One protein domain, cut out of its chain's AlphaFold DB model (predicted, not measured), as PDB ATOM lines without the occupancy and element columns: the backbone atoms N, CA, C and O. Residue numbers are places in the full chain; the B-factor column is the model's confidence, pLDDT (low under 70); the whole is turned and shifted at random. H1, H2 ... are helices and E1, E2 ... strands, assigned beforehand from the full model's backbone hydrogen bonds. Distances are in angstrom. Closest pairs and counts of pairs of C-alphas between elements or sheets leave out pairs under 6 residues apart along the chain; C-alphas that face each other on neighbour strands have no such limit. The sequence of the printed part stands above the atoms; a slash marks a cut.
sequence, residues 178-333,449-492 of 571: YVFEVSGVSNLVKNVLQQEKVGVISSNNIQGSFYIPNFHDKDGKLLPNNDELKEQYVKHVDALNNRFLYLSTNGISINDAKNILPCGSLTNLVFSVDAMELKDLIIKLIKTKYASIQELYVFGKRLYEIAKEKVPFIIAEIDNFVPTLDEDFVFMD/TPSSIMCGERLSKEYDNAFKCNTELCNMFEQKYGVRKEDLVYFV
ATOM      1  N   TYR A 178     128.690 147.209 112.681       86.06
ATOM      2  CA  TYR A 178     128.396 145.811 112.955       86.06
ATOM      3  C   TYR A 178     129.118 144.933 111.944       86.06
ATOM      4  O   TYR A 178     128.907 145.060 110.743       86.06
ATOM      5  N   VAL A 179     129.963 144.024 112.428       89.00
ATOM      6  CA  VAL A 179     130.676 143.065 111.577       89.00
ATOM      7  C   VAL A 179     129.982 141.717 111.669       89.00
ATOM      8  O   VAL A 179     129.800 141.195 112.764       89.00
ATOM      9  N   PHE A 180     129.619 141.136 110.534       91.62
ATOM     10  CA  PHE A 180     128.966 139.838 110.450       91.62
ATOM     11  C   PHE A 180     129.888 138.802 109.817       91.62
ATOM     12  O   PHE A 180     130.500 139.058 108.782       91.62
ATOM     13  N   GLU A 181     129.930 137.613 110.409       91.00
ATOM     14  CA  GLU A 181     130.476 136.407 109.795       91.00
ATOM     15  C   GLU A 181     129.322 135.545 109.272       91.00
ATOM     16  O   GLU A 181     128.386 135.191 109.999       91.00
ATOM     17  N   VAL A 182     129.392 135.195 107.991       92.44
ATOM     18  CA  VAL A 182     128.386 134.392 107.305       92.44
ATOM     19  C   VAL A 182     129.055 133.199 106.648       92.44
ATOM     20  O   VAL A 182     130.049 133.335 105.939       92.44
ATOM     21  N   SER A 183     128.498 132.010 106.859       91.06
ATOM     22  CA  SER A 183     129.046 130.772 106.302       91.06
ATOM     23  C   SER A 183     128.005 129.971 105.537       91.06
ATOM     24  O   SER A 183     126.867 129.824 105.999       91.06
ATOM     25  N   GLY A 184     128.420 129.377 104.417       90.88
ATOM     26  CA  GLY A 184     127.584 128.505 103.592       90.88
ATOM     27  C   GLY A 184     126.378 129.235 103.005       90.88
ATOM     28  O   GLY A 184     125.241 128.806 103.239       90.88
ATOM     29  N   VAL A 185     126.659 130.345 102.323       94.19
ATOM     30  CA  VAL A 185     125.741 131.110 101.463       94.19
ATOM     31  C   VAL A 185     126.237 131.069 100.030       94.19
ATOM     32  O   VAL A 185     127.426 130.865  99.820       94.19
ATOM     33  N   SER A 186     125.367 131.242  99.048       94.25
ATOM     34  CA  SER A 186     125.771 131.337  97.646       94.25
ATOM     35  C   SER A 186     126.488 132.658  97.328       94.25
ATOM     36  O   SER A 186     126.373 133.651  98.056       94.25
ATOM     37  N   ASN A 187     127.200 132.704  96.200       90.94
ATOM     38  CA  ASN A 187     127.735 133.954  95.655       90.94
ATOM     39  C   ASN A 187     126.625 134.942  95.266       90.94
ATOM     40  O   ASN A 187     126.900 136.133  95.209       90.94
ATOM     41  N   LEU A 188     125.375 134.501  95.079       92.25
ATOM     42  CA  LEU A 188     124.240 135.414  94.919       92.25
ATOM     43  C   LEU A 188     124.114 136.369  96.116       92.25
ATOM     44  O   LEU A 188     123.971 137.572  95.918       92.25
ATOM     45  N   VAL A 189     124.231 135.862  97.351       92.81
ATOM     46  CA  VAL A 189     124.203 136.706  98.563       92.81
ATOM     47  C   VAL A 189     125.333 137.733  98.528       92.81
ATOM     48  O   VAL A 189     125.112 138.904  98.821       92.81
ATOM     49  N   LYS A 190     126.539 137.308  98.141       89.44
ATOM     50  CA  LYS A 190     127.699 138.196  98.014       89.44
ATOM     51  C   LYS A 190     127.455 139.298  96.973       89.44
ATOM     52  O   LYS A 190     127.680 140.463  97.288       89.44
ATOM     53  N   ASN A 191     126.956 138.937  95.792       86.88
ATOM     54  CA  ASN A 191     126.687 139.884  94.711       86.88
ATOM     55  C   ASN A 191     125.648 140.930  95.141       86.88
ATOM     56  O   ASN A 191     125.848 142.119  94.910       86.88
ATOM     57  N   VAL A 192     124.582 140.509  95.833       89.12
ATOM     58  CA  VAL A 192     123.578 141.431  96.389       89.12
ATOM     59  C   VAL A 192     124.210 142.381  97.409       89.12
ATOM     60  O   VAL A 192     123.992 143.583  97.326       89.12
ATOM     61  N   LEU A 193     125.042 141.886  98.332       89.25
ATOM     62  CA  LEU A 193     125.732 142.750  99.301       89.25
ATOM     63  C   LEU A 193     126.618 143.804  98.615       89.25
ATOM     64  O   LEU A 193     126.623 144.960  99.028       89.25
ATOM     65  N   GLN A 194     127.342 143.433  97.557       82.38
ATOM     66  CA  GLN A 194     128.195 144.368  96.816       82.38
ATOM     67  C   GLN A 194     127.392 145.418  96.045       82.38
ATOM     68  O   GLN A 194     127.784 146.583  96.040       82.38
ATOM     69  N   GLN A 195     126.268 145.030  95.436       80.88
ATOM     70  CA  GLN A 195     125.344 145.971  94.794       80.88
ATOM     71  C   GLN A 195     124.763 146.970  95.804       80.88
ATOM     72  O   GLN A 195     124.641 148.153  95.498       80.88
ATOM     73  N   GLU A 196     124.501 146.527  97.036       82.62
ATOM     74  CA  GLU A 196     124.068 147.402  98.134       82.62
ATOM     75  C   GLU A 196     125.197 148.222  98.760       82.62
ATOM     76  O   GLU A 196     124.972 148.901  99.759       82.62
ATOM     77  N   LYS A 197     126.412 148.167  98.198       78.81
ATOM     78  CA  LYS A 197     127.605 148.855  98.717       78.81
ATOM     79  C   LYS A 197     127.921 148.495 100.166       78.81
ATOM     80  O   LYS A 197     128.632 149.226 100.852       78.81
ATOM     81  N   VAL A 198     127.435 147.345 100.622       83.75
ATOM     82  CA  VAL A 198     127.763 146.821 101.938       83.75
ATOM     83  C   VAL A 198     129.241 146.459 101.937       83.75
ATOM     84  O   VAL A 198     129.730 145.795 101.020       83.75
ATOM     85  N   GLY A 199     129.962 146.883 102.976       75.94
ATOM     86  CA  GLY A 199     131.399 146.672 103.103       75.94
ATOM     87  C   GLY A 199     131.758 145.197 103.276       75.94
ATOM     88  O   GLY A 199     132.007 144.743 104.391       75.94
ATOM     89  N   VAL A 200     131.800 144.424 102.189       77.69
ATOM     90  CA  VAL A 200     132.302 143.044 102.196       77.69
ATOM     91  C   VAL A 200     133.818 143.087 102.389       77.69
ATOM     92  O   VAL A 200     134.574 143.446 101.491       77.69
ATOM     93  N   ILE A 201     134.264 142.710 103.585       74.25
ATOM     94  CA  ILE A 201     135.671 142.739 104.001       74.25
ATOM     95  C   ILE A 201     136.437 141.579 103.367       74.25
ATOM     96  O   ILE A 201     137.582 141.727 102.944       74.25
ATOM     97  N   SER A 202     135.829 140.392 103.341       78.44
ATOM     98  CA  SER A 202     136.458 139.202 102.772       78.44
ATOM     99  C   SER A 202     135.427 138.159 102.359       78.44
ATOM    100  O   SER A 202     134.339 138.084 102.929       78.44
ATOM    101  N   SER A 203     135.794 137.325 101.386       81.44
ATOM    102  CA  SER A 203     135.012 136.159 100.981       81.44
ATOM    103  C   SER A 203     135.926 134.991 100.621       81.44
ATOM    104  O   SER A 203     137.000 135.207 100.058       81.44
ATOM    105  N   ASN A 204     135.491 133.762 100.892       84.44
ATOM    106  CA  ASN A 204     136.201 132.542 100.534       84.44
ATOM    107  C   ASN A 204     135.231 131.485  99.990       84.44
ATOM    108  O   ASN A 204     134.403 130.955 100.735       84.44
ATOM    109  N   ASN A 205     135.370 131.155  98.705       83.19
ATOM    110  CA  ASN A 205     134.513 130.176  98.040       83.19
ATOM    111  C   ASN A 205     134.784 128.763  98.571       83.19
ATOM    112  O   ASN A 205     135.928 128.315  98.658       83.19
ATOM    113  N   ILE A 206     133.712 128.034  98.864       82.56
ATOM    114  CA  ILE A 206     133.750 126.635  99.274       82.56
ATOM    115  C   ILE A 206     133.784 125.787  98.001       82.56
ATOM    116  O   ILE A 206     132.781 125.638  97.304       82.56
ATOM    117  N   GLN A 207     134.961 125.258  97.666       79.25
ATOM    118  CA  GLN A 207     135.152 124.482  96.440       79.25
ATOM    119  C   GLN A 207     134.210 123.271  96.373       79.25
ATOM    120  O   GLN A 207     134.048 122.544  97.352       79.25
ATOM    121  N   GLY A 208     133.611 123.055  95.197       81.94
ATOM    122  CA  GLY A 208     132.742 121.907  94.923       81.94
ATOM    123  C   GLY A 208     131.451 121.864  95.742       81.94
ATOM    124  O   GLY A 208     130.869 120.795  95.876       81.94
ATOM    125  N   SER A 209     131.024 122.983  96.332       89.31
ATOM    126  CA  SER A 209     129.782 123.061  97.107       89.31
ATOM    127  C   SER A 209     128.849 124.118  96.527       89.31
ATOM    128  O   SER A 209     129.272 125.238  96.244       89.31
ATOM    129  N   PHE A 210     127.569 123.772  96.402       93.44
ATOM    130  CA  PHE A 210     126.550 124.609  95.768       93.44
ATOM    131  C   PHE A 210     125.303 124.717  96.644       93.44
ATOM    132  O   PHE A 210     124.962 123.796  97.389       93.44
ATOM    133  N   TYR A 211     124.621 125.854  96.553       94.75
ATOM    134  CA  TYR A 211     123.291 126.035  97.112       94.75
ATOM    135  C   TYR A 211     122.280 125.215  96.306       94.75
ATOM    136  O   TYR A 211     122.279 125.272  95.077       94.75
ATOM    137  N   ILE A 212     121.429 124.462  97.005       94.62
ATOM    138  CA  ILE A 212     120.371 123.638  96.413       94.62
ATOM    139  C   ILE A 212     119.028 124.310  96.731       94.62
ATOM    140  O   ILE A 212     118.583 124.221  97.883       94.62
ATOM    141  N   PRO A 213     118.385 124.981  95.757       93.56
ATOM    142  CA  PRO A 213     117.117 125.661  95.987       93.56
ATOM    143  C   PRO A 213     115.952 124.680  96.138       93.56
ATOM    144  O   PRO A 213     116.013 123.525  95.708       93.56
ATOM    145  N   ASN A 214     114.868 125.151  96.752       95.31
ATOM    146  CA  ASN A 214     113.548 124.592  96.487       95.31
ATOM    147  C   ASN A 214     112.979 125.254  95.234       95.31
ATOM    148  O   ASN A 214     113.101 126.464  95.073       95.31
ATOM    149  N   PHE A 215     112.317 124.465  94.398       96.25
ATOM    150  CA  PHE A 215     111.660 124.931  93.191       96.25
ATOM    151  C   PHE A 215     110.161 125.079  93.434       96.25
ATOM    152  O   PHE A 215     109.480 124.131  93.849       96.25
ATOM    153  N   HIS A 216     109.657 126.275  93.169       95.56
ATOM    154  CA  HIS A 216     108.265 126.646  93.348       95.56
ATOM    155  C   HIS A 216     107.617 126.973  92.003       95.56
ATOM    156  O   HIS A 216     108.290 127.347  91.039       95.56
ATOM    157  N   ASP A 217     106.299 126.823  91.953       93.38
ATOM    158  CA  ASP A 217     105.491 127.303  90.840       93.38
ATOM    159  C   ASP A 217     105.378 128.839  90.841       93.38
ATOM    160  O   ASP A 217     105.870 129.528  91.739       93.38
ATOM    161  N   LYS A 218     104.702 129.383  89.825       87.75
ATOM    162  CA  LYS A 218     104.459 130.827  89.675       87.75
ATOM    163  C   LYS A 218     103.673 131.455  90.834       87.75
ATOM    164  O   LYS A 218     103.796 132.653  91.048       87.75
ATOM    165  N   ASP A 219     102.915 130.663  91.595       87.81
ATOM    166  CA  ASP A 219     102.177 131.126  92.778       87.81
ATOM    167  C   ASP A 219     103.031 131.045  94.063       87.81
ATOM    168  O   ASP A 219     102.540 131.311  95.165       87.81
ATOM    169  N   GLY A 220     104.298 130.626  93.956       87.50
ATOM    170  CA  GLY A 220     105.214 130.451  95.082       87.50
ATOM    171  C   GLY A 220     104.977 129.176  95.896       87.50
ATOM    172  O   GLY A 220     105.509 129.047  97.002       87.50
ATOM    173  N   LYS A 221     104.199 128.210  95.393       93.56
ATOM    174  CA  LYS A 221     103.990 126.919  96.067       93.56
ATOM    175  C   LYS A 221     105.064 125.924  95.660       93.56
ATOM    176  O   LYS A 221     105.457 125.842  94.502       93.56
ATOM    177  N   LEU A 222     105.512 125.124  96.624       95.88
ATOM    178  CA  LEU A 222     106.507 124.084  96.383       95.88
ATOM    179  C   LEU A 222     105.992 123.074  95.347       95.88
ATOM    180  O   LEU A 222     104.904 122.515  95.517       95.88
ATOM    181  N   LEU A 223     106.789 122.808  94.312       94.81
ATOM    182  CA  LEU A 223     106.408 121.865  93.267       94.81
ATOM    183  C   LEU A 223     106.355 120.419  93.798       94.81
ATOM    184  O   LEU A 223     107.258 119.996  94.525       94.81
ATOM    185  N   PRO A 224     105.358 119.602  93.400       93.69
ATOM    186  CA  PRO A 224     105.252 118.207  93.844       93.69
ATOM    187  C   PRO A 224     106.458 117.332  93.477       93.69
ATOM    188  O   PRO A 224     106.770 116.380  94.184       93.69
ATOM    189  N   ASN A 225     107.137 117.649  92.374       93.38
ATOM    190  CA  ASN A 225     108.325 116.949  91.886       93.38
ATOM    191  C   ASN A 225     109.644 117.626  92.308       93.38
ATOM    192  O   ASN A 225     110.692 117.326  91.743       93.38
ATOM    193  N   ASN A 226     109.617 118.524  93.300       96.25
ATOM    194  CA  ASN A 226     110.783 119.283  93.761       96.25
ATOM    195  C   ASN A 226     112.014 118.414  94.084       96.25
ATOM    196  O   ASN A 226     113.133 118.817  93.785       96.25
ATOM    197  N   ASP A 227     111.835 117.221  94.655       97.00
ATOM    198  CA  ASP A 227     112.966 116.342  94.983       97.00
ATOM    199  C   ASP A 227     113.662 115.788  93.728       97.00
ATOM    200  O   ASP A 227     114.891 115.739  93.674       97.00
ATOM    201  N   GLU A 228     112.898 115.451  92.683       96.25
ATOM    202  CA  GLU A 228     113.443 115.038  91.383       96.25
ATOM    203  C   GLU A 228     114.186 116.201  90.710       96.25
ATOM    204  O   GLU A 228     115.294 116.038  90.196       96.25
ATOM    205  N   LEU A 229     113.594 117.397  90.760       96.81
ATOM    206  CA  LEU A 229     114.178 118.627  90.231       96.81
ATOM    207  C   LEU A 229     115.512 118.963  90.920       96.81
ATOM    208  O   LEU A 229     116.498 119.270  90.249       96.81
ATOM    209  N   LYS A 230     115.584 118.817  92.247       97.50
ATOM    210  CA  LYS A 230     116.832 118.960  93.009       97.50
ATOM    211  C   LYS A 230     117.884 117.945  92.601       97.50
ATOM    212  O   LYS A 230     119.041 118.320  92.453       97.50
ATOM    213  N   GLU A 231     117.515 116.681  92.409       97.25
ATOM    214  CA  GLU A 231     118.469 115.654  91.986       97.25
ATOM    215  C   GLU A 231     119.056 115.969  90.599       97.25
ATOM    216  O   GLU A 231     120.261 115.822  90.385       97.25
ATOM    217  N   GLN A 232     118.226 116.450  89.668       97.25
ATOM    218  CA  GLN A 232     118.675 116.897  88.346       97.25
ATOM    219  C   GLN A 232     119.609 118.108  88.443       97.25
ATOM    220  O   GLN A 232     120.677 118.107  87.828       97.25
ATOM    221  N   TYR A 233     119.250 119.105  89.255       97.12
ATOM    222  CA  TYR A 233     120.082 120.283  89.486       97.12
ATOM    223  C   TYR A 233     121.432 119.922  90.129       97.12
ATOM    224  O   TYR A 233     122.470 120.370  89.650       97.12
ATOM    225  N   VAL A 234     121.447 119.051  91.146       96.75
ATOM    226  CA  VAL A 234     122.680 118.575  91.800       96.75
ATOM    227  C   VAL A 234     123.604 117.883  90.795       96.75
ATOM    228  O   VAL A 234     124.774 118.243  90.687       96.75
ATOM    229  N   LYS A 235     123.074 116.951  89.989       96.88
ATOM    230  CA  LYS A 235     123.855 116.277  88.933       96.88
ATOM    231  C   LYS A 235     124.455 117.270  87.938       96.88
ATOM    232  O   LYS A 235     125.576 117.071  87.470       96.88
ATOM    233  N   HIS A 236     123.713 118.322  87.605       96.94
ATOM    234  CA  HIS A 236     124.164 119.363  86.687       96.94
ATOM    235  C   HIS A 236     125.294 120.212  87.274       96.94
ATOM    236  O   HIS A 236     126.338 120.350  86.637       96.94
ATOM    237  N   VAL A 237     125.150 120.725  88.501       95.62
ATOM    238  CA  VAL A 237     126.213 121.532  89.128       95.62
ATOM    239  C   VAL A 237     127.475 120.713  89.415       95.62
ATOM    240  O   VAL A 237     128.584 121.224  89.251       95.62
ATOM    241  N   ASP A 238     127.339 119.419  89.718       95.12
ATOM    242  CA  ASP A 238     128.475 118.495  89.811       95.12
ATOM    243  C   ASP A 238     129.188 118.339  88.457       95.12
ATOM    244  O   ASP A 238     130.422 118.338  88.385       95.12
ATOM    245  N   ALA A 239     128.434 118.254  87.356       95.50
ATOM    246  CA  ALA A 239     128.999 118.210  86.011       95.50
ATOM    247  C   ALA A 239     129.727 119.516  85.644       95.50
ATOM    248  O   ALA A 239     130.819 119.456  85.072       95.50
ATOM    249  N   LEU A 240     129.181 120.681  86.011       95.56
ATOM    250  CA  LEU A 240     129.854 121.975  85.847       95.56
ATOM    251  C   LEU A 240     131.152 122.040  86.661       95.56
ATOM    252  O   LEU A 240     132.188 122.449  86.136       95.56
ATOM    253  N   ASN A 241     131.144 121.561  87.907       94.56
ATOM    254  CA  ASN A 241     132.346 121.499  88.737       94.56
ATOM    255  C   ASN A 241     133.428 120.594  88.121       94.56
ATOM    256  O   ASN A 241     134.604 120.955  88.090       94.56
ATOM    257  N   ASN A 242     133.041 119.445  87.561       94.12
ATOM    258  CA  ASN A 242     133.970 118.559  86.857       94.12
ATOM    259  C   ASN A 242     134.582 119.228  85.617       94.12
ATOM    260  O   ASN A 242     135.787 119.111  85.387       94.12
ATOM    261  N   ARG A 243     133.783 119.973  84.843       94.00
ATOM    262  CA  ARG A 243     134.283 120.776  83.714       94.00
ATOM    263  C   ARG A 243     135.238 121.873  84.184       94.00
ATOM    264  O   ARG A 243     136.283 122.061  83.572       94.00
ATOM    265  N   PHE A 244     134.936 122.540  85.297       93.00
ATOM    266  CA  PHE A 244     135.804 123.565  85.886       93.00
ATOM    267  C   PHE A 244     137.175 122.991  86.265       93.00
ATOM    268  O   PHE A 244     138.214 123.565  85.920       93.00
ATOM    269  N   LEU A 245     137.186 121.827  86.922       92.44
ATOM    270  CA  LEU A 245     138.416 121.112  87.261       92.44
ATOM    271  C   LEU A 245     139.178 120.685  86.002       92.44
ATOM    272  O   LEU A 245     140.402 120.822  85.953       92.44
ATOM    273  N   TYR A 246     138.470 120.219  84.970       91.94
ATOM    274  CA  TYR A 246     139.075 119.849  83.694       91.94
ATOM    275  C   TYR A 246     139.748 121.049  83.012       91.94
ATOM    276  O   TYR A 246     140.928 120.957  82.675       91.94
ATOM    277  N   LEU A 247     139.052 122.181  82.865       90.38
ATOM    278  CA  LEU A 247     139.608 123.407  82.278       90.38
ATOM    279  C   LEU A 247     140.856 123.868  83.044       90.38
ATOM    280  O   LEU A 247     141.910 124.072  82.442       90.38
ATOM    281  N   SER A 248     140.761 123.937  84.374       88.44
ATOM    282  CA  SER A 248     141.869 124.352  85.245       88.44
ATOM    283  C   SER A 248     143.088 123.428  85.121       88.44
ATOM    284  O   SER A 248     144.224 123.890  85.032       88.44
ATOM    285  N   THR A 249     142.869 122.110  85.062       90.19
ATOM    286  CA  THR A 249     143.954 121.120  84.915       90.19
ATOM    287  C   THR A 249     144.644 121.206  83.551       90.19
ATOM    288  O   THR A 249     145.811 120.845  83.429       90.19
ATOM    289  N   ASN A 250     143.954 121.714  82.525       88.38
ATOM    290  CA  ASN A 250     144.484 121.868  81.168       88.38
ATOM    291  C   ASN A 250     145.060 123.273  80.898       88.38
ATOM    292  O   ASN A 250     145.180 123.678  79.745       88.38
ATOM    293  N   GLY A 251     145.451 124.005  81.945       82.12
ATOM    294  CA  GLY A 251     146.208 125.254  81.820       82.12
ATOM    295  C   GLY A 251     145.365 126.524  81.684       82.12
ATOM    296  O   GLY A 251     145.941 127.601  81.543       82.12
ATOM    297  N   ILE A 252     144.033 126.431  81.768       84.19
ATOM    298  CA  ILE A 252     143.170 127.612  81.882       84.19
ATOM    299  C   ILE A 252     143.300 128.193  83.290       84.19
ATOM    300  O   ILE A 252     143.351 127.458  84.279       84.19
ATOM    301  N   SER A 253     143.367 129.521  83.393       83.06
ATOM    302  CA  SER A 253     143.465 130.178  84.693       83.06
ATOM    303  C   SER A 253     142.224 129.878  85.541       83.06
ATOM    304  O   SER A 253     141.112 129.754  85.028       83.06
ATOM    305  N   ILE A 254     142.393 129.798  86.863       83.19
ATOM    306  CA  ILE A 254     141.267 129.548  87.780       83.19
ATOM    307  C   ILE A 254     140.177 130.621  87.619       83.19
ATOM    308  O   ILE A 254     139.001 130.311  87.772       83.19
ATOM    309  N   ASN A 255     140.552 131.868  87.320       80.31
ATOM    310  CA  ASN A 255     139.596 132.959  87.138       80.31
ATOM    311  C   ASN A 255     138.750 132.762  85.877       80.31
ATOM    312  O   ASN A 255     137.532 132.852  85.971       80.31
ATOM    313  N   ASP A 256     139.372 132.400  84.753       83.50
ATOM    314  CA  ASP A 256     138.658 132.151  83.494       83.50
ATOM    315  C   ASP A 256     137.792 130.886  83.586       83.50
ATOM    316  O   ASP A 256     136.645 130.860  83.143       83.50
ATOM    317  N   ALA A 257     138.315 129.824  84.211       87.69
ATOM    318  CA  ALA A 257     137.588 128.570  84.375       87.69
ATOM    319  C   ALA A 257     136.365 128.723  85.297       87.69
ATOM    320  O   ALA A 257     135.364 128.040  85.103       87.69
ATOM    321  N   LYS A 258     136.403 129.620  86.293       88.50
ATOM    322  CA  LYS A 258     135.272 129.871  87.208       88.50
ATOM    323  C   LYS A 258     134.045 130.473  86.521       88.50
ATOM    324  O   LYS A 258     132.965 130.424  87.113       88.50
ATOM    325  N   ASN A 259     134.178 130.995  85.301       90.19
ATOM    326  CA  ASN A 259     133.067 131.583  84.553       90.19
ATOM    327  C   ASN A 259     131.938 130.576  84.258       90.19
ATOM    328  O   ASN A 259     130.788 130.984  84.161       90.19
ATOM    329  N   ILE A 260     132.233 129.270  84.187       93.25
ATOM    330  CA  ILE A 260     131.211 128.218  84.001       93.25
ATOM    331  C   ILE A 260     130.562 127.743  85.309       93.25
ATOM    332  O   ILE A 260     129.764 126.810  85.298       93.25
ATOM    333  N   LEU A 261     130.952 128.304  86.456       93.56
ATOM    334  CA  LEU A 261     130.322 127.964  87.727       93.56
ATOM    335  C   LEU A 261     129.104 128.866  87.965       93.56
ATOM    336  O   LEU A 261     129.184 130.070  87.703       93.56
ATOM    337  N   PRO A 262     127.999 128.323  88.504       93.12
ATOM    338  CA  PRO A 262     126.818 129.105  88.842       93.12
ATOM    339  C   PRO A 262     127.082 130.057  90.017       93.12
ATOM    340  O   PRO A 262     127.891 129.762  90.910       93.12
ATOM    341  N   CYS A 263     126.316 131.149  90.084       91.00
ATOM    342  CA  CYS A 263     126.271 132.056  91.237       91.00
ATOM    343  C   CYS A 263     125.787 131.336  92.515       91.00
ATOM    344  O   CYS A 263     126.057 131.780  93.630       91.00
ATOM    345  N   GLY A 264     125.161 130.161  92.367       92.75
ATOM    346  CA  GLY A 264     124.840 129.226  93.445       92.75
ATOM    347  C   GLY A 264     126.049 128.603  94.153       92.75
ATOM    348  O   GLY A 264     125.866 127.923  95.160       92.75
ATOM    349  N   SER A 265     127.280 128.806  93.673       93.31
ATOM    350  CA  SER A 265     128.498 128.338  94.356       93.31
ATOM    351  C   SER A 265     128.575 128.892  95.778       93.31
ATOM    352  O   SER A 265     128.396 130.092  95.978       93.31
ATOM    353  N   LEU A 266     128.849 128.037  96.768       94.06
ATOM    354  CA  LEU A 266     128.884 128.468  98.163       94.06
ATOM    355  C   LEU A 266     130.159 129.244  98.497       94.06
ATOM    356  O   LEU A 266     131.246 128.977  97.986       94.06
ATOM    357  N   THR A 267     130.027 130.171  99.433       91.50
ATOM    358  CA  THR A 267     131.080 131.029  99.949       91.50
ATOM    359  C   THR A 267     130.850 131.320 101.432       91.50
ATOM    360  O   THR A 267     129.737 131.223 101.962       91.50
ATOM    361  N   ASN A 268     131.939 131.636 102.121       91.81
ATOM    362  CA  ASN A 268     131.923 132.239 103.447       91.81
ATOM    363  C   ASN A 268     132.325 133.699 103.291       91.81
ATOM    364  O   ASN A 268     133.275 133.981 102.565       91.81
ATOM    365  N   LEU A 269     131.642 134.612 103.969       92.06
ATOM    366  CA  LEU A 269     131.888 136.041 103.840       92.06
ATOM    367  C   LEU A 269     131.906 136.734 105.200       92.06
ATOM    368  O   LEU A 269     131.235 136.316 106.143       92.06
ATOM    369  N   VAL A 270     132.695 137.799 105.278       90.31
ATOM    370  CA  VAL A 270     132.706 138.741 106.395       90.31
ATOM    371  C   VAL A 270     132.368 140.107 105.834       90.31
ATOM    372  O   VAL A 270     133.023 140.553 104.890       90.31
ATOM    373  N   PHE A 271     131.367 140.768 106.403       91.81
ATOM    374  CA  PHE A 271     130.955 142.100 105.970       91.81
ATOM    375  C   PHE A 271     130.691 143.020 107.156       91.81
ATOM    376  O   PHE A 271     130.391 142.548 108.252       91.81
ATOM    377  N   SER A 272     130.816 144.324 106.940       89.19
ATOM    378  CA  SER A 272     130.480 145.357 107.915       89.19
ATOM    379  C   SER A 272     129.364 146.252 107.405       89.19
ATOM    380  O   SER A 272     129.377 146.620 106.232       89.19
ATOM    381  N   VAL A 273     128.455 146.620 108.301       90.56
ATOM    382  CA  VAL A 273     127.381 147.592 108.065       90.56
ATOM    383  C   VAL A 273     127.194 148.477 109.285       90.56
ATOM    384  O   VAL A 273     127.346 148.001 110.412       90.56
ATOM    385  N   ASP A 274     126.811 149.729 109.086       87.00
ATOM    386  CA  ASP A 274     126.241 150.529 110.168       87.00
ATOM    387  C   ASP A 274     124.777 150.132 110.467       87.00
ATOM    388  O   ASP A 274     124.194 149.242 109.836       87.00
ATOM    389  N   ALA A 275     124.163 150.749 111.481       85.19
ATOM    390  CA  ALA A 275     122.782 150.437 111.865       85.19
ATOM    391  C   ALA A 275     121.752 150.755 110.763       85.19
ATOM    392  O   ALA A 275     120.746 150.051 110.638       85.19
ATOM    393  N   MET A 276     121.963 151.826 109.995       85.06
ATOM    394  CA  MET A 276     121.057 152.261 108.933       85.06
ATOM    395  C   MET A 276     121.215 151.390 107.690       85.06
ATOM    396  O   MET A 276     120.210 150.933 107.149       85.06
ATOM    397  N   GLU A 277     122.448 151.079 107.305       89.12
ATOM    398  CA  GLU A 277     122.757 150.118 106.248       89.12
ATOM    399  C   GLU A 277     122.172 148.737 106.578       89.12
ATOM    400  O   GLU A 277     121.532 148.116 105.731       89.12
ATOM    401  N   LEU A 278     122.305 148.271 107.830       92.00
ATOM    402  CA  LEU A 278     121.703 147.012 108.278       92.00
ATOM    403  C   LEU A 278     120.175 147.035 108.152       92.00
ATOM    404  O   LEU A 278     119.575 146.053 107.709       92.00
ATOM    405  N   LYS A 279     119.539 148.143 108.542       91.12
ATOM    406  CA  LYS A 279     118.090 148.326 108.425       91.12
ATOM    407  C   LYS A 279     117.637 148.245 106.968       91.12
ATOM    408  O   LYS A 279     116.727 147.472 106.664       91.12
ATOM    409  N   ASP A 280     118.269 149.015 106.087       91.44
ATOM    410  CA  ASP A 280     117.907 149.086 104.670       91.44
ATOM    411  C   ASP A 280     118.162 147.737 103.975       91.44
ATOM    412  O   ASP A 280     117.300 147.247 103.240       91.44
ATOM    413  N   LEU A 281     119.268 147.059 104.310       94.50
ATOM    414  CA  LEU A 281     119.571 145.704 103.852       94.50
ATOM    415  C   LEU A 281     118.501 144.693 104.291       94.50
ATOM    416  O   LEU A 281     118.036 143.894 103.477       94.50
ATOM    417  N   ILE A 282     118.078 144.717 105.562       96.12
ATOM    418  CA  ILE A 282     117.011 143.831 106.048       96.12
ATOM    419  C   ILE A 282     115.720 144.101 105.274       96.12
ATOM    420  O   ILE A 282     115.141 143.159 104.736       96.12
ATOM    421  N   ILE A 283     115.281 145.363 105.181       94.31
ATOM    422  CA  ILE A 283     114.069 145.742 104.438       94.31
ATOM    423  C   ILE A 283     114.139 145.204 103.011       94.31
ATOM    424  O   ILE A 283     113.204 144.537 102.565       94.31
ATOM    425  N   LYS A 284     115.263 145.406 102.322       93.12
ATOM    426  CA  LYS A 284     115.462 144.909 100.964       93.12
ATOM    427  C   LYS A 284     115.264 143.399 100.877       93.12
ATOM    428  O   LYS A 284     114.428 142.935 100.104       93.12
ATOM    429  N   LEU A 285     115.952 142.636 101.721       94.94
ATOM    430  CA  LEU A 285     115.941 141.172 101.679       94.94
ATOM    431  C   LEU A 285     114.604 140.536 102.093       94.94
ATOM    432  O   LEU A 285     114.321 139.421 101.663       94.94
ATOM    433  N   ILE A 286     113.795 141.191 102.939       95.56
ATOM    434  CA  ILE A 286     112.558 140.590 103.479       95.56
ATOM    435  C   ILE A 286     111.251 141.264 103.054       95.56
ATOM    436  O   ILE A 286     110.190 140.699 103.322       95.56
ATOM    437  N   LYS A 287     111.296 142.451 102.439       93.06
ATOM    438  CA  LYS A 287     110.100 143.241 102.096       93.06
ATOM    439  C   LYS A 287     110.043 143.734 100.653       93.06
ATOM    440  O   LYS A 287     109.046 144.351 100.294       93.06
ATOM    441  N   THR A 288     111.058 143.474  99.836       90.50
ATOM    442  CA  THR A 288     111.050 143.825  98.404       90.50
ATOM    443  C   THR A 288     111.039 142.568  97.535       90.50
ATOM    444  O   THR A 288     111.045 141.464  98.078       90.50
ATOM    445  N   LYS A 289     111.102 142.705  96.204       86.88
ATOM    446  CA  LYS A 289     111.225 141.577  95.262       86.88
ATOM    447  C   LYS A 289     112.310 140.549  95.616       86.88
ATOM    448  O   LYS A 289     112.143 139.361  95.368       86.88
ATOM    449  N   TYR A 290     113.397 140.966  96.276       90.12
ATOM    450  CA  TYR A 290     114.457 140.052  96.723       90.12
ATOM    451  C   TYR A 290     113.953 139.003  97.729       90.12
ATOM    452  O   TYR A 290     114.528 137.920  97.820       90.12
ATOM    453  N   ALA A 291     112.861 139.285  98.448       91.94
ATOM    454  CA  ALA A 291     112.210 138.339  99.352       91.94
ATOM    455  C   ALA A 291     111.600 137.134  98.619       91.94
ATOM    456  O   ALA A 291     111.384 136.088  99.234       91.94
ATOM    457  N   SER A 292     111.348 137.253  97.315       90.00
ATOM    458  CA  SER A 292     110.885 136.140  96.489       90.00
ATOM    459  C   SER A 292     111.984 135.093  96.284       90.00
ATOM    460  O   SER A 292     111.664 133.917  96.118       90.00
ATOM    461  N   ILE A 293     113.266 135.459  96.403       92.88
ATOM    462  CA  ILE A 293     114.390 134.515  96.380       92.88
ATOM    463  C   ILE A 293     114.572 133.918  97.782       92.88
ATOM    464  O   ILE A 293     114.947 134.604  98.738       92.88
ATOM    465  N   GLN A 294     114.344 132.607  97.908       92.88
ATOM    466  CA  GLN A 294     114.265 131.924  99.205       92.88
ATOM    467  C   GLN A 294     115.509 132.136 100.084       92.88
ATOM    468  O   GLN A 294     115.386 132.397 101.283       92.88
ATOM    469  N   GLU A 295     116.715 132.012  99.525       95.88
ATOM    470  CA  GLU A 295     117.952 132.173 100.296       95.88
ATOM    471  C   GLU A 295     118.117 133.591 100.839       95.88
ATOM    472  O   GLU A 295     118.470 133.748 102.009       95.88
ATOM    473  N   LEU A 296     117.821 134.604 100.018       95.56
ATOM    474  CA  LEU A 296     117.914 136.012 100.398       95.56
ATOM    475  C   LEU A 296     116.920 136.344 101.507       95.56
ATOM    476  O   LEU A 296     117.299 136.957 102.506       95.56
ATOM    477  N   TYR A 297     115.688 135.844 101.400       95.12
ATOM    478  CA  TYR A 297     114.687 135.990 102.450       95.12
ATOM    479  C   TYR A 297     115.138 135.358 103.772       95.12
ATOM    480  O   TYR A 297     115.066 135.983 104.833       95.12
ATOM    481  N   VAL A 298     115.653 134.123 103.731       95.88
ATOM    482  CA  VAL A 298     116.156 133.436 104.931       95.88
ATOM    483  C   VAL A 298     117.367 134.169 105.513       95.88
ATOM    484  O   VAL A 298     117.497 134.257 106.736       95.88
ATOM    485  N   PHE A 299     118.243 134.710 104.667       96.75
ATOM    486  CA  PHE A 299     119.393 135.505 105.089       96.75
ATOM    487  C   PHE A 299     118.943 136.790 105.797       96.75
ATOM    488  O   PHE A 299     119.318 137.014 106.949       96.75
ATOM    489  N   GLY A 300     118.047 137.561 105.177       96.81
ATOM    490  CA  GLY A 300     117.476 138.776 105.754       96.81
ATOM    491  C   GLY A 300     116.717 138.523 107.057       96.81
ATOM    492  O   GLY A 300     116.868 139.277 108.016       96.81
ATOM    493  N   LYS A 301     115.973 137.413 107.163       97.38
ATOM    494  CA  LYS A 301     115.310 137.026 108.420       97.38
ATOM    495  C   LYS A 301     116.295 136.737 109.544       97.38
ATOM    496  O   LYS A 301     116.026 137.102 110.683       97.38
ATOM    497  N   ARG A 302     117.443 136.124 109.254       96.38
ATOM    498  CA  ARG A 302     118.476 135.905 110.278       96.38
ATOM    499  C   ARG A 302     119.120 137.205 110.734       96.38
ATOM    500  O   ARG A 302     119.331 137.363 111.932       96.38
ATOM    501  N   LEU A 303     119.392 138.124 109.807       96.62
ATOM    502  CA  LEU A 303     119.866 139.466 110.148       96.62
ATOM    503  C   LEU A 303     118.853 140.199 111.032       96.62
ATOM    504  O   LEU A 303     119.233 140.764 112.050       96.62
ATOM    505  N   TYR A 304     117.565 140.110 110.699       96.62
ATOM    506  CA  TYR A 304     116.479 140.693 111.485       96.62
ATOM    507  C   TYR A 304     116.381 140.122 112.908       96.62
ATOM    508  O   TYR A 304     116.261 140.886 113.860       96.62
ATOM    509  N   GLU A 305     116.485 138.801 113.087       95.44
ATOM    510  CA  GLU A 305     116.470 138.204 114.432       95.44
ATOM    511  C   GLU A 305     117.695 138.612 115.265       95.44
ATOM    512  O   GLU A 305     117.562 138.886 116.457       95.44
ATOM    513  N   ILE A 306     118.874 138.736 114.646       91.94
ATOM    514  CA  ILE A 306     120.058 139.285 115.327       91.94
ATOM    515  C   ILE A 306     119.838 140.763 115.676       91.94
ATOM    516  O   ILE A 306     120.137 141.181 116.795       91.94
ATOM    517  N   ALA A 307     119.281 141.554 114.756       91.50
ATOM    518  CA  ALA A 307     118.993 142.966 114.973       91.50
ATOM    519  C   ALA A 307     117.990 143.178 116.116       91.50
ATOM    520  O   ALA A 307     118.166 144.101 116.902       91.50
ATOM    521  N   LYS A 308     116.995 142.300 116.296       90.62
ATOM    522  CA  LYS A 308     116.069 142.385 117.439       90.62
ATOM    523  C   LYS A 308     116.779 142.323 118.787       90.62
ATOM    524  O   LYS A 308     116.385 143.030 119.707       90.62
ATOM    525  N   GLU A 309     117.795 141.473 118.914       84.75
ATOM    526  CA  GLU A 309     118.560 141.353 120.160       84.75
ATOM    527  C   GLU A 309     119.606 142.468 120.287       84.75
ATOM    528  O   GLU A 309     119.801 143.014 121.371       84.75
ATOM    529  N   LYS A 310     120.309 142.784 119.195       83.38
ATOM    530  CA  LYS A 310     121.552 143.571 119.241       83.38
ATOM    531  C   LYS A 310     121.401 145.027 118.811       83.38
ATOM    532  O   LYS A 310     122.242 145.845 119.168       83.38
ATOM    533  N   VAL A 311     120.357 145.345 118.050       86.12
ATOM    534  CA  VAL A 311     120.088 146.663 117.450       86.12
ATOM    535  C   VAL A 311     118.570 146.959 117.476       86.12
ATOM    536  O   VAL A 311     117.969 147.246 116.445       86.12
ATOM    537  N   PRO A 312     117.875 146.862 118.627       83.69
ATOM    538  CA  PRO A 312     116.407 146.867 118.660       83.69
ATOM    539  C   PRO A 312     115.758 148.161 118.143       83.69
ATOM    540  O   PRO A 312     114.607 148.145 117.716       83.69
ATOM    541  N   PHE A 313     116.479 149.281 118.141       81.88
ATOM    542  CA  PHE A 313     115.942 150.589 117.759       81.88
ATOM    543  C   PHE A 313     115.626 150.735 116.260       81.88
ATOM    544  O   PHE A 313     114.844 151.609 115.896       81.88
ATOM    545  N   ILE A 314     116.183 149.888 115.382       86.50
ATOM    546  CA  ILE A 314     115.837 149.899 113.945       86.50
ATOM    547  C   ILE A 314     114.598 149.052 113.623       86.50
ATOM    548  O   ILE A 314     114.031 149.173 112.538       86.50
ATOM    549  N   ILE A 315     114.152 148.203 114.555       91.12
ATOM    550  CA  ILE A 315     113.092 147.213 114.319       91.12
ATOM    551  C   ILE A 315     111.757 147.875 114.000       91.12
ATOM    552  O   ILE A 315     111.067 147.431 113.088       91.12
ATOM    553  N   ALA A 316     111.417 148.968 114.686       87.69
ATOM    554  CA  ALA A 316     110.165 149.675 114.449       87.69
ATOM    555  C   ALA A 316     110.047 150.182 113.000       87.69
ATOM    556  O   ALA A 316     108.982 150.076 112.396       87.69
ATOM    557  N   GLU A 317     111.125 150.712 112.416       87.00
ATOM    558  CA  GLU A 317     111.115 151.139 111.012       87.00
ATOM    559  C   GLU A 317     111.016 149.953 110.058       87.00
ATOM    560  O   GLU A 317     110.227 149.996 109.111       87.00
ATOM    561  N   ILE A 318     111.772 148.882 110.335       92.00
ATOM    562  CA  ILE A 318     111.715 147.654 109.542       92.00
ATOM    563  C   ILE A 318     110.287 147.138 109.528       92.00
ATOM    564  O   ILE A 318     109.772 146.896 108.447       92.00
ATOM    565  N   ASP A 319     109.628 147.010 110.678       93.31
ATOM    566  CA  ASP A 319     108.283 146.447 110.808       93.31
ATOM    567  C   ASP A 319     107.214 147.320 110.141       93.31
ATOM    568  O   ASP A 319     106.354 146.782 109.441       93.31
ATOM    569  N   ASN A 320     107.319 148.647 110.262       90.19
ATOM    570  CA  ASN A 320     106.374 149.601 109.669       90.19
ATOM    571  C   ASN A 320     106.525 149.773 108.149       90.19
ATOM    572  O   ASN A 320     105.622 150.315 107.512       90.19
ATOM    573  N   PHE A 321     107.635 149.327 107.550       89.81
ATOM    574  CA  PHE A 321     107.829 149.421 106.103       89.81
ATOM    575  C   PHE A 321     106.765 148.610 105.343       89.81
ATOM    576  O   PHE A 321     106.568 147.420 105.615       89.81
ATOM    577  N   VAL A 322     106.092 149.232 104.377       89.38
ATOM    578  CA  VAL A 322     105.077 148.566 103.547       89.38
ATOM    579  C   VAL A 322     105.782 147.669 102.524       89.38
ATOM    580  O   VAL A 322     106.602 148.183 101.769       89.38
ATOM    581  N   PRO A 323     105.515 146.349 102.490       87.12
ATOM    582  CA  PRO A 323     106.145 145.464 101.515       87.12
ATOM    583  C   PRO A 323     105.845 145.869 100.069       87.12
ATOM    584  O   PRO A 323     104.702 146.163  99.729       87.12
ATOM    585  N   THR A 324     106.871 145.821  99.226       83.00
ATOM    586  CA  THR A 324     106.828 146.088  97.781       83.00
ATOM    587  C   THR A 324     107.338 144.844  97.054       83.00
ATOM    588  O   THR A 324     108.485 144.793  96.601       83.00
ATOM    589  N   LEU A 325     106.529 143.783  97.083       72.69
ATOM    590  CA  LEU A 325     106.897 142.471  96.535       72.69
ATOM    591  C   LEU A 325     106.710 142.404  95.017       72.69
ATOM    592  O   LEU A 325     107.504 141.746  94.350       72.69
ATOM    593  N   ASP A 326     105.705 143.110  94.505       65.69
ATOM    594  CA  ASP A 326     105.394 143.164  93.082       65.69
ATOM    595  C   ASP A 326     106.124 144.337  92.422       65.69
ATOM    596  O   ASP A 326     106.243 145.426  92.996       65.69
ATOM    597  N   GLU A 327     106.617 144.117  91.206       62.38
ATOM    598  CA  GLU A 327     107.105 145.197  90.359       62.38
ATOM    599  C   GLU A 327     105.923 145.816  89.611       62.38
ATOM    600  O   GLU A 327     105.294 145.165  88.780       62.38
ATOM    601  N   ASP A 328     105.665 147.108  89.819       60.44
ATOM    602  CA  ASP A 328     104.676 147.876  89.040       60.44
ATOM    603  C   ASP A 328     105.064 148.014  87.544       60.44
ATOM    604  O   ASP A 328     104.430 148.754  86.791       60.44
ATOM    605  N   PHE A 329     106.113 147.316  87.095       67.69
ATOM    606  CA  PHE A 329     106.696 147.383  85.757       67.69
ATOM    607  C   PHE A 329     106.236 146.275  84.804       67.69
ATOM    608  O   PHE A 329     106.675 146.284  83.661       67.69
ATOM    609  N   VAL A 330     105.316 145.383  85.198       67.19
ATOM    610  CA  VAL A 330     104.795 144.304  84.320       67.19
ATOM    611  C   VAL A 330     104.302 144.837  82.964       67.19
ATOM    612  O   VAL A 330     104.474 144.193  81.934       67.19
ATOM    613  N   PHE A 331     103.748 146.055  82.932       74.62
ATOM    614  CA  PHE A 331     103.327 146.700  81.684       74.62
ATOM    615  C   PHE A 331     104.491 146.964  80.709       74.62
ATOM    616  O   PHE A 331     104.263 147.043  79.503       74.62
ATOM    617  N   MET A 332     105.718 147.164  81.207       76.31
ATOM    618  CA  MET A 332     106.899 147.361  80.367       76.31
ATOM    619  C   MET A 332     107.297 146.058  79.689       76.31
ATOM    620  O   MET A 332     107.551 146.088  78.491       76.31
ATOM    621  N   ASP A 333     107.297 144.939  80.416       71.31
ATOM    622  CA  ASP A 333     107.656 143.626  79.868       71.31
ATOM    623  C   ASP A 333     106.764 143.279  78.665       71.31
ATOM    624  O   ASP A 333     107.265 142.972  77.584       71.31
ATOM    625  N   THR A 449     133.501 133.889  75.817       80.50
ATOM    626  CA  THR A 449     134.575 132.903  75.942       80.50
ATOM    627  C   THR A 449     135.915 133.633  76.116       80.50
ATOM    628  O   THR A 449     136.332 134.365  75.214       80.50
ATOM    629  N   PRO A 450     136.616 133.469  77.256       75.62
ATOM    630  CA  PRO A 450     137.922 134.082  77.479       75.62
ATOM    631  C   PRO A 450     138.924 133.692  76.387       75.62
ATOM    632  O   PRO A 450     138.996 132.531  75.977       75.62
ATOM    633  N   SER A 451     139.762 134.635  75.947       72.50
ATOM    634  CA  SER A 451     140.745 134.374  74.883       72.50
ATOM    635  C   SER A 451     141.784 133.312  75.263       72.50
ATOM    636  O   SER A 451     142.301 132.622  74.386       72.50
ATOM    637  N   SER A 452     142.030 133.099  76.562       70.38
ATOM    638  CA  SER A 452     142.839 131.987  77.081       70.38
ATOM    639  C   SER A 452     142.264 130.605  76.731       70.38
ATOM    640  O   SER A 452     143.022 129.648  76.585       70.38
ATOM    641  N   ILE A 453     140.944 130.502  76.555       73.56
ATOM    642  CA  ILE A 453     140.222 129.270  76.213       73.56
ATOM    643  C   ILE A 453     140.092 129.108  74.690       73.56
ATOM    644  O   ILE A 453     140.193 127.987  74.185       73.56
ATOM    645  N   MET A 454     139.947 130.215  73.950       67.00
ATOM    646  CA  MET A 454     139.770 130.211  72.486       67.00
ATOM    647  C   MET A 454     140.913 129.520  71.726       67.00
ATOM    648  O   MET A 454     140.691 128.948  70.661       67.00
ATOM    649  N   CYS A 455     142.133 129.525  72.271       62.22
ATOM    650  CA  CYS A 455     143.305 128.919  71.633       62.22
ATOM    651  C   CYS A 455     143.245 127.381  71.533       62.22
ATOM    652  O   CYS A 455     144.007 126.791  70.767       62.22
ATOM    653  N   GLY A 456     142.377 126.713  72.303       72.50
ATOM    654  CA  GLY A 456     142.233 125.259  72.288       72.50
ATOM    655  C   GLY A 456     140.850 124.827  71.814       72.50
ATOM    656  O   GLY A 456     139.899 124.901  72.585       72.50
ATOM    657  N   GLU A 457     140.740 124.273  70.602       78.19
ATOM    658  CA  GLU A 457     139.449 123.879  70.000       78.19
ATOM    659  C   GLU A 457     138.609 122.971  70.921       78.19
ATOM    660  O   GLU A 457     137.396 123.133  71.048       78.19
ATOM    661  N   ARG A 458     139.259 122.031  71.619       83.88
ATOM    662  CA  ARG A 458     138.593 121.143  72.580       83.88
ATOM    663  C   ARG A 458     138.150 121.872  73.852       83.88
ATOM    664  O   ARG A 458     137.069 121.587  74.350       83.88
ATOM    665  N   LEU A 459     138.968 122.781  74.379       85.62
ATOM    666  CA  LEU A 459     138.666 123.512  75.614       85.62
ATOM    667  C   LEU A 459     137.550 124.537  75.389       85.62
ATOM    668  O   LEU A 459     136.643 124.619  76.212       85.62
ATOM    669  N   SER A 460     137.562 125.227  74.244       86.25
ATOM    670  CA  SER A 460     136.473 126.113  73.812       86.25
ATOM    671  C   SER A 460     135.154 125.356  73.713       86.25
ATOM    672  O   SER A 460     134.176 125.753  74.334       86.25
ATOM    673  N   LYS A 461     135.141 124.196  73.041       87.69
ATOM    674  CA  LYS A 461     133.936 123.357  72.948       87.69
ATOM    675  C   LYS A 461     133.402 122.939  74.317       87.69
ATOM    676  O   LYS A 461     132.194 122.952  74.523       87.69
ATOM    677  N   GLU A 462     134.269 122.552  75.254       89.12
ATOM    678  CA  GLU A 462     133.838 122.185  76.612       89.12
ATOM    679  C   GLU A 462     133.247 123.368  77.389       89.12
ATOM    680  O   GLU A 462     132.272 123.180  78.125       89.12
ATOM    681  N   TYR A 463     133.814 124.563  77.202       90.94
ATOM    682  CA  TYR A 463     133.336 125.810  77.792       90.94
ATOM    683  C   TYR A 463     131.961 126.200  77.238       90.94
ATOM    684  O   TYR A 463     131.003 126.293  78.002       90.94
ATOM    685  N   ASP A 464     131.825 126.311  75.917       90.25
ATOM    686  CA  ASP A 464     130.573 126.708  75.260       90.25
ATOM    687  C   ASP A 464     129.452 125.689  75.543       90.25
ATOM    688  O   ASP A 464     128.304 126.045  75.824       90.25
ATOM    689  N   ASN A 465     129.792 124.392  75.566       92.06
ATOM    690  CA  ASN A 465     128.845 123.342  75.931       92.06
ATOM    691  C   ASN A 465     128.353 123.461  77.383       92.06
ATOM    692  O   ASN A 465     127.256 122.989  77.672       92.06
ATOM    693  N   ALA A 466     129.131 124.044  78.302       94.50
ATOM    694  CA  ALA A 466     128.684 124.245  79.680       94.50
ATOM    695  C   ALA A 466     127.517 125.244  79.729       94.50
ATOM    696  O   ALA A 466     126.476 124.933  80.309       94.50
ATOM    697  N   PHE A 467     127.648 126.382  79.036       94.31
ATOM    698  CA  PHE A 467     126.587 127.388  78.897       94.31
ATOM    699  C   PHE A 467     125.362 126.850  78.173       94.31
ATOM    700  O   PHE A 467     124.234 127.040  78.635       94.31
ATOM    701  N   LYS A 468     125.575 126.100  77.091       93.94
ATOM    702  CA  LYS A 468     124.484 125.481  76.343       93.94
ATOM    703  C   LYS A 468     123.673 124.506  77.200       93.94
ATOM    704  O   LYS A 468     122.463 124.672  77.317       93.94
ATOM    705  N   CYS A 469     124.326 123.528  77.835       94.62
ATOM    706  CA  CYS A 469     123.630 122.549  78.676       94.62
ATOM    707  C   CYS A 469     122.928 123.214  79.870       94.62
ATOM    708  O   CYS A 469     121.838 122.795  80.249       94.62
ATOM    709  N   ASN A 470     123.531 124.256  80.449       96.38
ATOM    710  CA  ASN A 470     122.924 125.021  81.531       96.38
ATOM    711  C   ASN A 470     121.636 125.730  81.090       96.38
ATOM    712  O   ASN A 470     120.615 125.618  81.763       96.38
ATOM    713  N   THR A 471     121.672 126.390  79.933       95.00
ATOM    714  CA  THR A 471     120.514 127.090  79.359       95.00
ATOM    715  C   THR A 471     119.392 126.118  78.996       95.00
ATOM    716  O   THR A 471     118.239 126.347  79.345       95.00
ATOM    717  N   GLU A 472     119.720 124.997  78.348       95.50
ATOM    718  CA  GLU A 472     118.746 123.950  78.006       95.50
ATOM    719  C   GLU A 472     118.040 123.405  79.254       95.50
ATOM    720  O   GLU A 472     116.819 123.227  79.260       95.50
ATOM    721  N   LEU A 473     118.802 123.173  80.327       96.19
ATOM    722  CA  LEU A 473     118.258 122.674  81.579       96.19
ATOM    723  C   LEU A 473     117.386 123.726  82.282       96.19
ATOM    724  O   LEU A 473     116.289 123.392  82.730       96.19
ATOM    725  N   CYS A 474     117.824 124.988  82.333       95.38
ATOM    726  CA  CYS A 474     117.042 126.097  82.884       95.38
ATOM    727  C   CYS A 474     115.702 126.264  82.149       95.38
ATOM    728  O   CYS A 474     114.645 126.277  82.780       95.38
ATOM    729  N   ASN A 475     115.732 126.277  80.813       94.50
ATOM    730  CA  ASN A 475     114.529 126.372  79.982       94.50
ATOM    731  C   ASN A 475     113.584 125.189  80.219       94.50
ATOM    732  O   ASN A 475     112.367 125.357  80.234       94.50
ATOM    733  N   MET A 476     114.121 123.985  80.440       95.88
ATOM    734  CA  MET A 476     113.303 122.836  80.821       95.88
ATOM    735  C   MET A 476     112.629 123.051  82.187       95.88
ATOM    736  O   MET A 476     111.439 122.755  82.309       95.88
ATOM    737  N   PHE A 477     113.341 123.556  83.202       96.25
ATOM    738  CA  PHE A 477     112.745 123.883  84.506       96.25
ATOM    739  C   PHE A 477     111.599 124.891  84.371       96.25
ATOM    740  O   PHE A 477     110.502 124.644  84.877       96.25
ATOM    741  N   GLU A 478     111.819 125.969  83.626       93.94
ATOM    742  CA  GLU A 478     110.818 127.012  83.412       93.94
ATOM    743  C   GLU A 478     109.611 126.506  82.606       93.94
ATOM    744  O   GLU A 478     108.473 126.537  83.075       93.94
ATOM    745  N   GLN A 479     109.844 125.993  81.397       93.38
ATOM    746  CA  GLN A 479     108.782 125.745  80.418       93.38
ATOM    747  C   GLN A 479     108.020 124.446  80.684       93.38
ATOM    748  O   GLN A 479     106.811 124.379  80.464       93.38
ATOM    749  N   LYS A 480     108.714 123.392  81.134       93.25
ATOM    750  CA  LYS A 480     108.101 122.070  81.333       93.25
ATOM    751  C   LYS A 480     107.507 121.915  82.727       93.25
ATOM    752  O   LYS A 480     106.454 121.296  82.866       93.25
ATOM    753  N   TYR A 481     108.196 122.423  83.746       92.88
ATOM    754  CA  TYR A 481     107.797 122.239  85.143       92.88
ATOM    755  C   TYR A 481     107.175 123.491  85.764       92.88
ATOM    756  O   TYR A 481     106.635 123.400  86.863       92.88
ATOM    757  N   GLY A 482     107.189 124.629  85.061       93.75
ATOM    758  CA  GLY A 482     106.561 125.859  85.531       93.75
ATOM    759  C   GLY A 482     107.294 126.502  86.706       93.75
ATOM    760  O   GLY A 482     106.648 127.174  87.509       93.75
ATOM    761  N   VAL A 483     108.607 126.270  86.827       95.00
ATOM    762  CA  VAL A 483     109.435 126.881  87.876       95.00
ATOM    763  C   VAL A 483     109.466 128.398  87.682       95.00
ATOM    764  O   VAL A 483     109.682 128.876  86.569       95.00
ATOM    765  N   ARG A 484     109.249 129.155  88.759       91.19
ATOM    766  CA  ARG A 484     109.303 130.626  88.746       91.19
ATOM    767  C   ARG A 484     110.730 131.170  88.580       91.19
ATOM    768  O   ARG A 484     111.696 130.529  89.000       91.19
ATOM    769  N   LYS A 485     110.866 132.381  88.028       89.00
ATOM    770  CA  LYS A 485     112.163 133.004  87.694       89.00
ATOM    771  C   LYS A 485     113.089 133.167  88.904       89.00
ATOM    772  O   LYS A 485     114.296 132.980  88.791       89.00
ATOM    773  N   GLU A 486     112.537 133.433  90.082       90.50
ATOM    774  CA  GLU A 486     113.309 133.691  91.301       90.50
ATOM    775  C   GLU A 486     114.060 132.458  91.807       90.50
ATOM    776  O   GLU A 486     115.097 132.596  92.451       90.50
ATOM    777  N   ASP A 487     113.578 131.254  91.487       93.38
ATOM    778  CA  ASP A 487     114.289 130.012  91.804       93.38
ATOM    779  C   ASP A 487     115.282 129.623  90.689       93.38
ATOM    780  O   ASP A 487     116.201 128.835  90.924       93.38
ATOM    781  N   LEU A 488     115.137 130.195  89.486       94.12
ATOM    782  CA  LEU A 488     116.032 129.974  88.344       94.12
ATOM    783  C   LEU A 488     117.298 130.837  88.392       94.12
ATOM    784  O   LEU A 488     118.258 130.538  87.686       94.12
ATOM    785  N   VAL A 489     117.362 131.843  89.271       94.00
ATOM    786  CA  VAL A 489     118.553 132.696  89.463       94.00
ATOM    787  C   VAL A 489     119.840 131.888  89.694       94.00
ATOM    788  O   VAL A 489     120.926 132.310  89.306       94.00
ATOM    789  N   TYR A 490     119.734 130.683  90.261       94.94
ATOM    790  CA  TYR A 490     120.869 129.792  90.515       94.94
ATOM    791  C   TYR A 490     121.470 129.145  89.258       94.94
ATOM    792  O   TYR A 490     122.552 128.564  89.344       94.94
ATOM    793  N   PHE A 491     120.815 129.264  88.100       95.25
ATOM    794  CA  PHE A 491     121.375 128.893  86.798       95.25
ATOM    795  C   PHE A 491     122.262 129.986  86.208       95.25
ATOM    796  O   PHE A 491     123.027 129.698  85.289       95.25
ATOM    797  N   VAL A 492     122.205 131.218  86.717       93.44
ATOM    798  CA  VAL A 492     123.070 132.296  86.233       93.44
ATOM    799  C   VAL A 492     124.517 131.961  86.589       93.44
ATOM    800  O   VAL A 492     124.853 131.734  87.755       93.44
TER     801      VAL A 492
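AT A GLANCE: This is residues 178 to 333 and 449 to 492 of the 571 residues of an uncharacterized protein of Firmicutes bacterium CAG:582 (UniProt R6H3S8). A small, twisted three-stranded sheet curls round the short helix H1 and lies between two helical groups: long H2 and H10 side by side, with H3 on H2 and H11 on H10, and a cluster of H4, H6 and H7. Residues 328 to 333, of which 330 to 333 belong to H8, stick out. The printed part has 200 residues, with eleven named helices and three named strands in the order E1 H1 E2 H2 H3 E3 H4 H5 H6 H7 H8 H9 H10 H11; its class is mixed. The antiparallel sheet has the order E1, E3, E2. The whole is compact, with a radius of gyration of the C-alphas of 18.8 A, but elongated, spanning 59 by 38 by 34 A.

HOW THE PARTS SIT: E1, residues 178 to 186, H1, residues 187 to 195, and E2, residues 199 to 210, make a split strand-helix-strand unit, two strands running the same way with E3, residues 265 to 274, between them; its crossover is right-handed. N 180 and O 271 of E1 and E3, and N 204 and O 268 of E2 and E3, are within hydrogen-bond range, each at 2.8 A. H1 and H2, residues 226 to 249, are on one face of the sheet: two layers. H2 and H3, residues 254 to 260, touch as a hairpin, closest at C-alphas 244 and 257, 5.5 A. H4, residues 275 to 287, only grazes the sheet; it touches H6, residues 294 to 310, closest at C-alphas 285 and 300, 5.0 A, at a steep tilt of 39 degrees, opposite ways. H5, residues 289 to 292, only just touches H4 and H6, with 3 pairs of C-alphas within 8 A each, only at the corner. H7, residues 312 to 320, touches H4, closest at C-alphas 283 and 318, 5.9 A. H8, residues 330 to 333, touches no helix. H9, residues 451 to 454, touches H10, residues 457 to 481, only at the corner. H2 and H10 touch at a shallow tilt of 11 degrees, opposite ways, closest at C-alphas 240 and 466, 6.7 A. H10 and H11, residues 485 to 491, form a hairpin, closest at C-alphas 474 and 491, 6.5 A. Every O i to N i+4 pair is within hydrogen-bond range in H1, H2 and H4, against 12 of 13 in H6, 3 of 5 in H7, 20 of 21 in H10 and 1 of 3 in H3 and in H11, where 3 of 4 and 2 of 4 O i to N i+3 pairs are.

IN THESE COORDINATES: E1 begins at C-alpha 178 (128.396, 145.811, 112.955); E2 measures 23.8 A, H2 34.4 A, E3 27.3 A and H10 35.1 A. H11 ends at C-alpha 491 (121.375, 128.893, 86.798).

THE WHOLE: Residues 334 to 448 are not printed; C-alphas 333 and 449 are 29.2 A apart across the cut. The link from E2 to H2, 15 residues, is long. Residues 326 to 330 and 454 to 455 have pLDDT under 70.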